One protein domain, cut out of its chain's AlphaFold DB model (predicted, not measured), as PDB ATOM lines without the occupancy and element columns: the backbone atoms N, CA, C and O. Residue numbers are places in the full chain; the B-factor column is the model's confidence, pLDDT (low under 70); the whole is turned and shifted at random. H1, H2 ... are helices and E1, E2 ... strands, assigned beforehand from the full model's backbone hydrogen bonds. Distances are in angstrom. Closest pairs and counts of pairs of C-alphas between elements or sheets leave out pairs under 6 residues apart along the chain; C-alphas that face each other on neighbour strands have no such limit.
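AT A GLANCE: This is residues 3 to 29 and 60 to 125 of the 128 residues of an uncharacterized protein of Lentisphaerae bacterium (UniProt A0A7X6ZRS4). Two ends are joined by a small, staggered sheet of three strands: at one end H1 packs on E3 of the hairpin E3 and E4, and at the other H2, H3 and H4 cross one another. E5, the longest strand, spans the middle, pairing with E1 and then E2. The 93 printed residues hold, along the chain, H1 E1 H2 H3 E2 E3 E4 E5 H4, class mixed; the three-stranded sheet, order E1 E5 E2, is mixed, and E3 and E4 are antiparallel. The whole is compact, radius of gyration of the C-alphas 14.1 A, with spans of 39 by 26 by 21 A.

IN THESE COORDINATES: H1, residues 3 to 11, begins at C-alpha 3 (52.239, -18.622, -35.195) and is 12.0 A long. E1 is residues 16 to 18, H2 21 to 26, H3 61 to 71, 15.6 A, and E2 77 to 79. E3, 83 to 87, and E4, 93 to 97, are 13.1 and 13.2 A long. E5, 103 to 108, is 16.9 A. H4, 112 to 123, 16.4 A, ends at C-alpha 123 (51.045, -47.094, -53.636).

HOW THE PARTS SIT: E5 is parallel to E1, N 18 to O 104 2.9 A, and antiparallel to E2, N 107 to O 78 2.8 A. H2 and H3 only graze this sheet. They touch about perpendicular, 89 degrees, closest C-alphas Gly 24 and Trp 61, 4.8 A. H4 only just touches H3, with residue 119 alone and 3 pairs of C-alphas within 8 A, closest Gln 63 and Ile 119, 6.9 A. The closest C-alphas of E3 and E5 are Val 84 and His 103, 5.2 A. In the hairpin E3 and E4, N 84 and O 96 are 2.9 A apart. The closest C-alphas of H1 and E3 are Ala 6 and Ile 87, 5.3 A; H1 and H4 are apart. Each O i to N i+4 pair is within hydrogen-bond range in H1, H3 and H4; H2 has 1 of 2.

THE WHOLE: The C-alphas farthest apart, Ser 89 and Gly 125, are 42.1 A apart. Residues 30 to 59 are not printed; C-alphas 29 and 60 are 6.3 A apart across this cut. The links printed whole are tight. No printed residue is under 70 in pLDDT.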
ATOM      1  N   THR A   3      52.849 -19.861 -34.687       88.44
ATOM      2  CA  THR A   3      52.239 -18.622 -35.195       88.44
ATOM      3  C   THR A   3      51.686 -18.753 -36.615       88.44
ATOM      4  O   THR A   3      50.594 -18.280 -36.885       88.44
ATOM      5  N   VAL A   4      52.406 -19.420 -37.524       91.62
ATOM      6  CA  VAL A   4      51.954 -19.598 -38.919       91.62
ATOM      7  C   VAL A   4      50.776 -20.566 -38.972       91.62
ATOM      8  O   VAL A   4      49.835 -20.354 -39.732       91.62
ATOM      9  N   THR A   5      50.811 -21.613 -38.144       92.69
ATOM     10  CA  THR A   5      49.696 -22.556 -38.014       92.69
ATOM     11  C   THR A   5      48.461 -21.859 -37.455       92.69
ATOM     12  O   THR A   5      47.389 -22.025 -38.022       92.69
ATOM     13  N   ALA A   6      48.611 -21.064 -36.391       93.62
ATOM     14  CA  ALA A   6      47.522 -20.286 -35.807       93.62
ATOM     15  C   ALA A   6      46.909 -19.332 -36.840       93.62
ATOM     16  O   ALA A   6      45.725 -19.445 -37.130       93.62
ATOM     17  N   GLU A   7      47.737 -18.506 -37.487       94.44
ATOM     18  CA  GLU A   7      47.302 -17.549 -38.512       94.44
ATOM     19  C   GLU A   7      46.542 -18.233 -39.657       94.44
ATOM     20  O   GLU A   7      45.492 -17.763 -40.086       94.44
ATOM     21  N   THR A   8      47.054 -19.372 -40.133       95.06
ATOM     22  CA  THR A   8      46.416 -20.136 -41.213       95.06
ATOM     23  C   THR A   8      45.080 -20.711 -40.762       95.06
ATOM     24  O   THR A   8      44.092 -20.582 -41.471       95.06
ATOM     25  N   VAL A   9      45.039 -21.355 -39.595       95.44
ATOM     26  CA  VAL A   9      43.828 -22.014 -39.092       95.44
ATOM     27  C   VAL A   9      42.745 -20.994 -38.740       95.44
ATOM     28  O   VAL A   9      41.572 -21.283 -38.934       95.44
ATOM     29  N   GLU A  10      43.110 -19.812 -38.247       93.94
ATOM     30  CA  GLU A  10      42.149 -18.774 -37.863       93.94
ATOM     31  C   GLU A  10      41.575 -18.011 -39.060       93.94
ATOM     32  O   GLU A  10      40.402 -17.639 -39.027       93.94
ATOM     33  N   ASN A  11      42.369 -17.803 -40.114       94.94
ATOM     34  CA  ASN A  11      42.008 -16.907 -41.215       94.94
ATOM     35  C   ASN A  11      41.767 -17.618 -42.556       94.94
ATOM     36  O   ASN A  11      41.600 -16.949 -43.579       94.94
ATOM     37  N   TRP A  12      41.753 -18.955 -42.598       96.62
ATOM     38  CA  TRP A  12      41.495 -19.669 -43.849       96.62
ATOM     39  C   TRP A  12      40.079 -19.366 -44.373       96.62
ATOM     40  O   TRP A  12      39.102 -19.514 -43.636       96.62
ATOM     41  N   PRO A  13      39.922 -18.974 -45.650       96.00
ATOM     42  CA  PRO A  13      38.648 -18.455 -46.151       96.00
ATOM     43  C   PRO A  13      37.596 -19.537 -46.439       96.00
ATOM     44  O   PRO A  13      36.446 -19.212 -46.728       96.00
ATOM     45  N   THR A  14      37.970 -20.817 -46.409       96.19
ATOM     46  CA  THR A  14      37.083 -21.945 -46.731       96.19
ATOM     47  C   THR A  14      37.037 -22.951 -45.581       96.19
ATOM     48  O   THR A  14      37.827 -22.852 -44.645       96.19
ATOM     49  N   PRO A  15      36.151 -23.960 -45.622       95.62
ATOM     50  CA  PRO A  15      36.183 -25.030 -44.635       95.62
ATOM     51  C   PRO A  15      37.546 -25.731 -44.553       95.62
ATOM     52  O   PRO A  15      38.222 -25.897 -45.572       95.62
ATOM     53  N   ILE A  16      37.921 -26.164 -43.346       97.00
ATOM     54  CA  ILE A  16      39.134 -26.956 -43.086       97.00
ATOM     55  C   ILE A  16      38.734 -28.335 -42.564       97.00
ATOM     56  O   ILE A  16      37.960 -28.450 -41.613       97.00
ATOM     57  N   LEU A  17      39.319 -29.383 -43.142       96.31
ATOM     58  CA  LEU A  17      39.214 -30.751 -42.644       96.31
ATOM     59  C   LEU A  17      40.544 -31.197 -42.023       96.31
ATOM     60  O   LEU A  17      41.567 -31.234 -42.701       96.31
ATOM     61  N   PHE A  18      40.523 -31.578 -40.746       96.31
ATOM     62  CA  PHE A  18      41.689 -32.099 -40.031       96.31
ATOM     63  C   PHE A  18      41.693 -33.633 -40.005       96.31
ATOM     64  O   PHE A  18      40.732 -34.258 -39.562       96.31
ATOM     65  N   THR A  19      42.801 -34.258 -40.406       91.88
ATOM     66  CA  THR A  19      42.940 -35.726 -40.413       91.88
ATOM     67  C   THR A  19      43.411 -36.329 -39.089       91.88
ATOM     68  O   THR A  19      43.353 -37.539 -38.942       91.88
ATOM     69  N   GLY A  20      43.801 -35.515 -38.102       84.44
ATOM     70  CA  GLY A  20      44.075 -35.944 -36.724       84.44
ATOM     71  C   GLY A  20      45.331 -36.815 -36.535       84.44
ATOM     72  O   GLY A  20      45.577 -37.785 -37.248       84.44
ATOM     73  N   PHE A  21      46.129 -36.518 -35.506       83.00
ATOM     74  CA  PHE A  21      47.357 -37.273 -35.227       83.00
ATOM     75  C   PHE A  21      47.084 -38.739 -34.849       83.00
ATOM     76  O   PHE A  21      47.712 -39.648 -35.394       83.00
ATOM     77  N   THR A  22      46.138 -38.965 -33.930       85.00
ATOM     78  CA  THR A  22      45.899 -40.278 -33.311       85.00
ATOM     79  C   THR A  22      45.468 -41.336 -34.320       85.00
ATOM     80  O   THR A  22      46.003 -42.440 -34.299       85.00
ATOM     81  N   ILE A  23      44.549 -41.008 -35.233       88.50
ATOM     82  CA  ILE A  23      44.062 -41.991 -36.208       88.50
ATOM     83  C   ILE A  23      45.131 -42.319 -37.257       88.50
ATOM     84  O   ILE A  23      45.313 -43.483 -37.602       88.50
ATOM     85  N   GLY A  24      45.933 -41.337 -37.683       87.12
ATOM     86  CA  GLY A  24      47.049 -41.584 -38.599       87.12
ATOM     87  C   GLY A  24      48.184 -42.413 -37.990       87.12
ATOM     88  O   GLY A  24      48.868 -43.133 -38.716       87.12
ATOM     89  N   LEU A  25      48.356 -42.382 -36.661       92.81
ATOM     90  CA  LEU A  25      49.382 -43.163 -35.960       92.81
ATOM     91  C   LEU A  25      49.164 -44.682 -36.099       92.81
ATOM     92  O   LEU A  25      50.134 -45.439 -36.200       92.81
ATOM     93  N   ALA A  26      47.901 -45.118 -36.119       92.25
ATOM     94  CA  ALA A  26      47.520 -46.518 -36.303       92.25
ATOM     95  C   ALA A  26      47.569 -46.966 -37.780       92.25
ATOM     96  O   ALA A  26      47.709 -48.156 -38.060       92.25
ATOM     97  N   LEU A  27      47.501 -46.024 -38.729       94.81
ATOM     98  CA  LEU A  27      47.518 -46.273 -40.174       94.81
ATOM     99  C   LEU A  27      48.941 -46.473 -40.701       94.81
ATOM    100  O   LEU A  27      49.558 -45.546 -41.227       94.81
ATOM    101  N   LYS A  28      49.483 -47.685 -40.573       97.00
ATOM    102  CA  LYS A  28      50.863 -47.976 -40.981       97.00
ATOM    103  C   LYS A  28      50.961 -48.607 -42.370       97.00
ATOM    104  O   LYS A  28      50.404 -49.672 -42.596       97.00
ATOM    105  N   THR A  29      51.730 -47.981 -43.260       97.88
ATOM    106  CA  THR A  29      52.053 -48.483 -44.612       97.88
ATOM    107  C   THR A  29      53.562 -48.597 -44.805       97.88
ATOM    108  O   THR A  29      54.335 -48.004 -44.051       97.88
ATOM    109  N   SER A  60      50.681 -43.042 -41.765       96.00
ATOM    110  CA  SER A  60      50.336 -42.578 -43.110       96.00
ATOM    111  C   SER A  60      49.534 -41.278 -43.071       96.00
ATOM    112  O   SER A  60      48.518 -41.168 -43.753       96.00
ATOM    113  N   TRP A  61      49.954 -40.311 -42.243       95.88
ATOM    114  CA  TRP A  61      49.240 -39.039 -42.030       95.88
ATOM    115  C   TRP A  61      48.995 -38.262 -43.330       95.88
ATOM    116  O   TRP A  61      47.889 -37.772 -43.561       95.88
ATOM    117  N   ASP A  62      50.002 -38.191 -44.201       95.69
ATOM    118  CA  ASP A  62      49.882 -37.456 -45.461       95.69
ATOM    119  C   ASP A  62      49.040 -38.244 -46.470       95.69
ATOM    120  O   ASP A  62      48.142 -37.700 -47.110       95.69
ATOM    121  N   GLN A  63      49.266 -39.556 -46.576       96.44
ATOM    122  CA  GLN A  63      48.511 -40.399 -47.500       96.44
ATOM    123  C   GLN A  63      47.028 -40.479 -47.127       96.44
ATOM    124  O   GLN A  63      46.186 -40.490 -48.022       96.44
ATOM    125  N   MET A  64      46.680 -40.494 -45.836       96.06
ATOM    126  CA  MET A  64      45.275 -40.458 -45.420       96.06
ATOM    127  C   MET A  64      44.613 -39.114 -45.749       96.06
ATOM    128  O   MET A  64      43.444 -39.103 -46.123       96.06
ATOM    129  N   ALA A  65      45.348 -37.995 -45.668       96.81
ATOM    130  CA  ALA A  65      44.835 -36.683 -46.061       96.81
ATOM    131  C   ALA A  65      44.536 -36.634 -47.562       96.81
ATOM    132  O   ALA A  65      43.461 -36.188 -47.963       96.81
ATOM    133  N   VAL A  66      45.437 -37.178 -48.386       96.81
ATOM    134  CA  VAL A  66      45.214 -37.316 -49.832       96.81
ATOM    135  C   VAL A  66      44.039 -38.253 -50.121       96.81
ATOM    136  O   VAL A  66      43.188 -37.922 -50.943       96.81
ATOM    137  N   LEU A  67      43.944 -39.393 -49.430       96.56
ATOM    138  CA  LEU A  67      42.845 -40.341 -49.625       96.56
ATOM    139  C   LEU A  67      41.487 -39.695 -49.312       96.56
ATOM    140  O   LEU A  67      40.566 -39.812 -50.117       96.56
ATOM    141  N   ALA A  68      41.381 -38.967 -48.194       96.50
ATOM    142  CA  ALA A  68      40.172 -38.233 -47.821       96.50
ATOM    143  C   ALA A  68      39.817 -37.135 -48.837       96.50
ATOM    144  O   ALA A  68      38.642 -36.949 -49.144       96.50
ATOM    145  N   ALA A  69      40.813 -36.432 -49.386       96.00
ATOM    146  CA  ALA A  69      40.593 -35.393 -50.391       96.00
ATOM    147  C   ALA A  69      40.118 -35.953 -51.743       96.00
ATOM    148  O   ALA A  69      39.299 -35.325 -52.407       96.00
ATOM    149  N   VAL A  70      40.625 -37.121 -52.155       96.38
ATOM    150  CA  VAL A  70      40.324 -37.715 -53.469       96.38
ATOM    151  C   VAL A  70      39.035 -38.536 -53.456       96.38
ATOM    152  O   VAL A  70      38.222 -38.403 -54.365       96.38
ATOM    153  N   TYR A  71      38.845 -39.396 -52.452       95.38
ATOM    154  CA  TYR A  71      37.677 -40.288 -52.373       95.38
ATOM    155  C   TYR A  71      36.498 -39.656 -51.626       95.38
ATOM    156  O   TYR A  71      35.375 -40.142 -51.724       95.38
ATOM    157  N   GLY A  72      36.746 -38.578 -50.886       95.25
ATOM    158  CA  GLY A  72      35.820 -38.058 -49.893       95.25
ATOM    159  C   GLY A  72      36.017 -38.744 -48.532       95.25
ATOM    160  O   GLY A  72      36.359 -39.930 -48.461       95.25
ATOM    161  N   PRO A  73      35.805 -38.013 -47.422       93.25
ATOM    162  CA  PRO A  73      36.042 -38.536 -46.078       93.25
ATOM    163  C   PRO A  73      35.107 -39.702 -45.730       93.25
ATOM    164  O   PRO A  73      35.554 -40.684 -45.137       93.25
ATOM    165  N   ASP A  74      33.852 -39.649 -46.180       95.00
ATOM    166  CA  ASP A  74      32.796 -40.600 -45.804       95.00
ATOM    167  C   ASP A  74      33.035 -42.037 -46.298       95.00
ATOM    168  O   ASP A  74      32.404 -42.980 -45.801       95.00
ATOM    169  N   CYS A  75      33.956 -42.236 -47.247       96.12
ATOM    170  CA  CYS A  75      34.355 -43.564 -47.710       96.12
ATOM    171  C   CYS A  75      35.059 -44.385 -46.622       96.12
ATOM    172  O   CYS A  75      34.904 -45.605 -46.589       96.12
ATOM    173  N   PHE A  76      35.819 -43.737 -45.735       96.75
ATOM    174  CA  PHE A  76      36.671 -44.425 -44.752       96.75
ATOM    175  C   PHE A  76      36.520 -43.896 -43.323       96.75
ATOM    176  O   PHE A  76      36.874 -44.588 -42.367       96.75
ATOM    177  N   TRP A  77      35.973 -42.695 -43.167       96.88
ATOM    178  CA  TRP A  77      35.863 -41.975 -41.906       96.88
ATOM    179  C   TRP A  77      34.467 -41.383 -41.737       96.88
ATOM    180  O   TRP A  77      33.659 -41.363 -42.664       96.88
ATOM    181  N   GLU A  78      34.189 -40.914 -40.530       96.25
ATOM    182  CA  GLU A  78      33.084 -40.004 -40.244       96.25
ATOM    183  C   GLU A  78      33.638 -38.603 -39.986       96.25
ATOM    184  O   GLU A  78      34.805 -38.434 -39.623       96.25
ATOM    185  N   LEU A  79      32.797 -37.584 -40.154       95.50
ATOM    186  CA  LEU A  79      33.119 -36.238 -39.699       95.50
ATOM    187  C   LEU A  79      32.688 -36.072 -38.242       95.50
ATOM    188  O   LEU A  79      31.538 -36.316 -37.880       95.50
ATOM    189  N   GLY A  80      33.619 -35.616 -37.408       93.38
ATOM    190  CA  GLY A  80      33.316 -35.171 -36.058       93.38
ATOM    191  C   GLY A  80      32.402 -33.937 -36.047       93.38
ATOM    192  O   GLY A  80      32.161 -33.315 -37.087       93.38
ATOM    193  N   PRO A  81      31.896 -33.533 -34.867       93.31
ATOM    194  CA  PRO A  81      31.050 -32.353 -34.745       93.31
ATOM    195  C   PRO A  81      31.758 -31.101 -35.264       93.31
ATOM    196  O   PRO A  81      32.904 -30.847 -34.887       93.31
ATOM    197  N   VAL A  82      31.043 -30.291 -36.049       94.56
ATOM    198  CA  VAL A  82      31.538 -28.999 -36.544       94.56
ATOM    199  C   VAL A  82      32.019 -28.098 -35.406       94.56
ATOM    200  O   VAL A  82      31.501 -28.126 -34.279       94.56
ATOM    201  N   GLY A  83      33.042 -27.307 -35.700       96.50
ATOM    202  CA  GLY A  83      33.659 -26.438 -34.717       96.50
ATOM    203  C   GLY A  83      34.851 -25.685 -35.272       96.50
ATOM    204  O   GLY A  83      34.938 -25.427 -36.471       96.50
ATOM    205  N   VAL A  84      35.754 -25.320 -34.370       96.69
ATOM    206  CA  VAL A  84      37.001 -24.630 -34.679       96.69
ATOM    207  C   VAL A  84      38.145 -25.296 -33.922       96.69
ATOM    208  O   VAL A  84      38.005 -25.720 -32.772       96.69
ATOM    209  N   ASN A  85      39.299 -25.389 -34.578       96.31
ATOM    210  CA  ASN A  85      40.530 -25.889 -33.979       96.31
ATOM    211  C   ASN A  85      41.338 -24.684 -33.490       96.31
ATOM    212  O   ASN A  85      41.821 -23.908 -34.308       96.31
ATOM    213  N   ARG A  86      41.446 -24.490 -32.176       95.56
ATOM    214  CA  ARG A  86      42.160 -23.350 -31.585       95.56
ATOM    215  C   ARG A  86      43.609 -23.733 -31.342       95.56
ATOM    216  O   ARG A  86      43.850 -24.728 -30.661       95.56
ATOM    217  N   ILE A  87      44.544 -22.953 -31.878       95.31
ATOM    218  CA  ILE A  87      45.984 -23.154 -31.686       95.31
ATOM    219  C   ILE A  87      46.453 -22.239 -30.552       95.31
ATOM    220  O   ILE A  87      46.227 -21.034 -30.588       95.31
ATOM    221  N   ALA A  88      47.083 -22.808 -29.529       93.00
ATOM    222  CA  ALA A  88      47.658 -22.058 -28.423       93.00
ATOM    223  C   ALA A  88      49.063 -21.539 -28.768       93.00
ATOM    224  O   ALA A  88      49.719 -22.004 -29.705       93.00
ATOM    225  N   SER A  89      49.558 -20.585 -27.978       90.25
ATOM    226  CA  SER A  89      50.890 -19.991 -28.162       90.25
ATOM    227  C   SER A  89      52.044 -20.984 -27.982       90.25
ATOM    228  O   SER A  89      53.125 -20.762 -28.515       90.25
ATOM    229  N   ASP A  90      51.825 -22.095 -27.276       91.62
ATOM    230  CA  ASP A  90      52.791 -23.192 -27.140       91.62
ATOM    231  C   ASP A  90      52.730 -24.204 -28.304       91.62
ATOM    232  O   ASP A  90      53.511 -25.154 -28.347       91.62
ATOM    233  N   GLY A  91      51.831 -23.991 -29.272       89.56
ATOM    234  CA  GLY A  91      51.613 -24.864 -30.423       89.56
ATOM    235  C   GLY A  91      50.695 -26.055 -30.157       89.56
ATOM    236  O   GLY A  91      50.415 -26.806 -31.093       89.56
ATOM    237  N   SER A  92      50.203 -26.229 -28.929       93.25
ATOM    238  CA  SER A  92      49.123 -27.174 -28.656       93.25
ATOM    239  C   SER A  92      47.823 -26.708 -29.311       93.25
ATOM    240  O   SER A  92      47.669 -25.544 -29.688       93.25
ATOM    241  N   ASN A  93      46.870 -27.622 -29.476       93.94
ATOM    242  CA  ASN A  93      45.585 -27.290 -30.065       93.94
ATOM    243  C   ASN A  93      44.418 -27.945 -29.328       93.94
ATOM    244  O   ASN A  93      44.548 -29.022 -28.745       93.94
ATOM    245  N   LYS A  94      43.256 -27.293 -29.373       94.69
ATOM    246  CA  LYS A  94      42.025 -27.785 -28.751       94.69
ATOM    247  C   LYS A  94      40.841 -27.614 -29.689       94.69
ATOM    248  O   LYS A  94      40.654 -26.557 -30.289       94.69
ATOM    249  N   TRP A  95      40.007 -28.649 -29.755       95.62
ATOM    250  CA  TRP A  95      38.729 -28.564 -30.449       95.62
ATOM    251  C   TRP A  95      37.712 -27.774 -29.626       95.62
ATOM    252  O   TRP A  95      37.482 -28.074 -28.451       95.62
ATOM    253  N   GLN A  96      37.073 -26.795 -30.256       96.12
ATOM    254  CA  GLN A  96      35.959 -26.041 -29.699       96.12
ATOM    255  C   GLN A  96      34.727 -26.272 -30.573       96.12
ATOM    256  O   GLN A  96      34.717 -25.927 -31.751       96.12
ATOM    257  N   LYS A  97      33.681 -26.879 -30.001       95.75
ATOM    258  CA  LYS A  97      32.415 -27.082 -30.711       95.75
ATOM    259  C   LYS A  97      31.731 -25.731 -30.913       95.75
ATOM    260  O   LYS A  97      31.425 -25.048 -29.941       95.75
ATOM    261  N   GLU A  98      31.453 -25.389 -32.163       95.44
ATOM    262  CA  GLU A  98      30.809 -24.137 -32.562       95.44
ATOM    263  C   GLU A  98      29.847 -24.445 -33.710       95.44
ATOM    264  O   GLU A  98      30.253 -24.989 -34.733       95.44
ATOM    265  N   SER A  99      28.560 -24.131 -33.551       90.94
ATOM    266  CA  SER A  99      27.516 -24.511 -34.520       90.94
ATOM    267  C   SER A  99      27.647 -23.824 -35.879       90.94
ATOM    268  O   SER A  99      27.041 -24.279 -36.843       90.94
ATOM    269  N   GLN A 100      28.394 -22.723 -35.950       92.56
ATOM    270  CA  GLN A 100      28.722 -21.995 -37.180       92.56
ATOM    271  C   GLN A 100      30.212 -22.127 -37.540       92.56
ATOM    272  O   GLN A 100      30.713 -21.381 -38.377       92.56
ATOM    273  N   GLY A 101      30.931 -23.050 -36.892       93.19
ATOM    274  CA  GLY A 101      32.330 -23.326 -37.193       93.19
ATOM    275  C   GLY A 101      32.483 -23.960 -38.575       93.19
ATOM    276  O   GLY A 101      31.679 -24.799 -38.980       93.19
ATOM    277  N   THR A 102      33.529 -23.565 -39.295       95.69
ATOM    278  CA  THR A 102      33.838 -24.063 -40.644       95.69
ATOM    279  C   THR A 102      34.828 -25.225 -40.631       95.69
ATOM    280  O   THR A 102      35.213 -25.715 -41.693       95.69
ATOM    281  N   HIS A 103      35.276 -25.678 -39.455       97.44
ATOM    282  CA  HIS A 103      36.226 -26.777 -39.353       97.44
ATOM    283  C   HIS A 103      35.507 -28.087 -39.026       97.44
ATOM    284  O   HIS A 103      34.554 -28.128 -38.244       97.44
ATOM    285  N   ALA A 104      36.044 -29.179 -39.562       96.19
ATOM    286  CA  ALA A 104      35.702 -30.547 -39.191       96.19
ATOM    287  C   ALA A 104      36.978 -31.370 -38.966       96.19
ATOM    288  O   ALA A 104      38.071 -30.981 -39.383       96.19
ATOM    289  N   TYR A 105      36.851 -32.524 -38.321       96.38
ATOM    290  CA  TYR A 105      37.942 -33.486 -38.190       96.38
ATOM    291  C   TYR A 105      37.448 -34.900 -38.475       96.38
ATOM    292  O   TYR A 105      36.268 -35.196 -38.298       96.38
ATOM    293  N   LEU A 106      38.352 -35.763 -38.924       96.44
ATOM    294  CA  LEU A 106      38.051 -37.164 -39.188       96.44
ATOM    295  C   LEU A 106      37.928 -37.961 -37.886       96.44
ATOM    296  O   LEU A 106      38.758 -37.846 -36.982       96.44
ATOM    297  N   VAL A 107      36.912 -38.812 -37.833       95.19
ATOM    298  CA  VAL A 107      36.681 -39.821 -36.802       95.19
ATOM    299  C   VAL A 107      36.765 -41.196 -37.454       95.19
ATOM    300  O   VAL A 107      36.356 -41.388 -38.600       95.19
ATOM    301  N   GLU A 108      37.347 -42.154 -36.739       94.81
ATOM    302  CA  GLU A 108      37.456 -43.530 -37.214       94.81
ATOM    303  C   GLU A 108      36.068 -44.133 -37.484       94.81
ATOM    304  O   GLU A 108      35.192 -44.098 -36.624       94.81
ATOM    305  N   LYS A 109      35.895 -44.688 -38.686       95.81
ATOM    306  CA  LYS A 109      34.693 -45.408 -39.141       95.81
ATOM    307  C   LYS A 109      35.065 -46.791 -39.657       95.81
ATOM    308  O   LYS A 109      34.415 -47.786 -39.346       95.81
ATOM    309  N   VAL A 110      36.118 -46.843 -40.470       96.81
ATOM    310  CA  VAL A 110      36.735 -48.074 -40.959       96.81
ATOM    311  C   VAL A 110      37.984 -48.367 -40.137       96.81
ATOM    312  O   VAL A 110      38.770 -47.467 -39.849       96.81
ATOM    313  N   GLU A 111      38.175 -49.643 -39.803       96.19
ATOM    314  CA  GLU A 111      39.355 -50.132 -39.089       96.19
ATOM    315  C   GLU A 111      40.661 -49.639 -39.752       96.19
ATOM    316  O   GLU A 111      40.828 -49.817 -40.969       96.19
ATOM    317  N   PRO A 112      41.626 -49.098 -38.983       95.50
ATOM    318  CA  PRO A 112      42.854 -48.534 -39.531       95.50
ATOM    319  C   PRO A 112      43.623 -49.490 -40.453       95.50
ATOM    320  O   PRO A 112      44.075 -49.090 -41.524       95.50
ATOM    321  N   GLY A 113      43.714 -50.778 -40.109       96.12
ATOM    322  CA  GLY A 113      44.404 -51.770 -40.942       96.12
ATOM    323  C   GLY A 113      43.841 -51.872 -42.365       96.12
ATOM    324  O   GLY A 113      44.599 -51.995 -43.326       96.12
ATOM    325  N   LYS A 114      42.519 -51.734 -42.530       97.25
ATOM    326  CA  LYS A 114      41.856 -51.787 -43.844       97.25
ATOM    327  C   LYS A 114      42.119 -50.535 -44.669       97.25
ATOM    328  O   LYS A 114      42.351 -50.625 -45.872       97.25
ATOM    329  N   VAL A 115      42.112 -49.371 -44.024       97.31
ATOM    330  CA  VAL A 115      42.444 -48.110 -44.694       97.31
ATOM    331  C   VAL A 115      43.920 -48.098 -45.098       97.31
ATOM    332  O   VAL A 115      44.240 -47.738 -46.228       97.31
ATOM    333  N   ALA A 116      44.817 -48.571 -44.226       97.44
ATOM    334  CA  ALA A 116      46.235 -48.723 -44.535       97.44
ATOM    335  C   ALA A 116      46.459 -49.677 -45.718       97.44
ATOM    336  O   ALA A 116      47.195 -49.333 -46.638       97.44
ATOM    337  N   ALA A 117      45.761 -50.816 -45.757       96.88
ATOM    338  CA  ALA A 117      45.815 -51.736 -46.891       96.88
ATOM    339  C   ALA A 117      45.341 -51.082 -48.201       96.88
ATOM    340  O   ALA A 117      45.964 -51.292 -49.241       96.88
ATOM    341  N   LYS A 118      44.291 -50.245 -48.168       97.25
ATOM    342  CA  LYS A 118      43.847 -49.489 -49.353       97.25
ATOM    343  C   LYS A 118      44.882 -48.458 -49.800       97.25
ATOM    344  O   LYS A 118      45.135 -48.331 -50.994       97.25
ATOM    345  N   ILE A 119      45.496 -47.727 -48.870       97.06
ATOM    346  CA  ILE A 119      46.578 -46.786 -49.199       97.06
ATOM    347  C   ILE A 119      47.756 -47.541 -49.823       97.06
ATOM    348  O   ILE A 119      48.259 -47.143 -50.871       97.06
ATOM    349  N   GLU A 120      48.181 -48.642 -49.207       97.06
ATOM    350  CA  GLU A 120      49.315 -49.425 -49.688       97.06
ATOM    351  C   GLU A 120      49.029 -50.053 -51.057       97.06
ATOM    352  O   GLU A 120      49.892 -50.012 -51.931       97.06
ATOM    353  N   SER A 121      47.804 -50.531 -51.314       96.75
ATOM    354  CA  SER A 121      47.428 -51.037 -52.640       96.75
ATOM    355  C   SER A 121      47.547 -49.957 -53.719       96.75
ATOM    356  O   SER A 121      48.065 -50.229 -54.800       96.75
ATOM    357  N   LEU A 122      47.131 -48.721 -53.419       96.00
ATOM    358  CA  LEU A 122      47.281 -47.582 -54.329       96.00
ATOM    359  C   LEU A 122      48.759 -47.241 -54.562       96.00
ATOM    360  O   LEU A 122      49.153 -46.975 -55.695       96.00
ATOM    361  N   MET A 123      49.595 -47.306 -53.521       95.50
ATOM    362  CA  MET A 123      51.045 -47.094 -53.636       95.50
ATOM    363  C   MET A 123      51.744 -48.165 -54.486       95.50
ATOM    364  O   MET A 123      52.747 -47.868 -55.133       95.50
ATOM    365  N   LEU A 124      51.217 -49.391 -54.498       95.56
ATOM    366  CA  LEU A 124      51.685 -50.489 -55.349       95.56
ATOM    367  C   LEU A 124      51.198 -50.379 -56.805       95.56
ATOM    368  O   LEU A 124      51.611 -51.176 -57.641       95.56
ATOM    369  N   GLY A 125      50.335 -49.408 -57.120       90.75
ATOM    370  CA  GLY A 125      49.734 -49.256 -58.446       90.75
ATOM    371  C   GLY A 125      48.539 -50.179 -58.702       90.75
ATOM    372  O   GLY A 125      48.093 -50.296 -59.841       90.75
TER     373      GLY A 125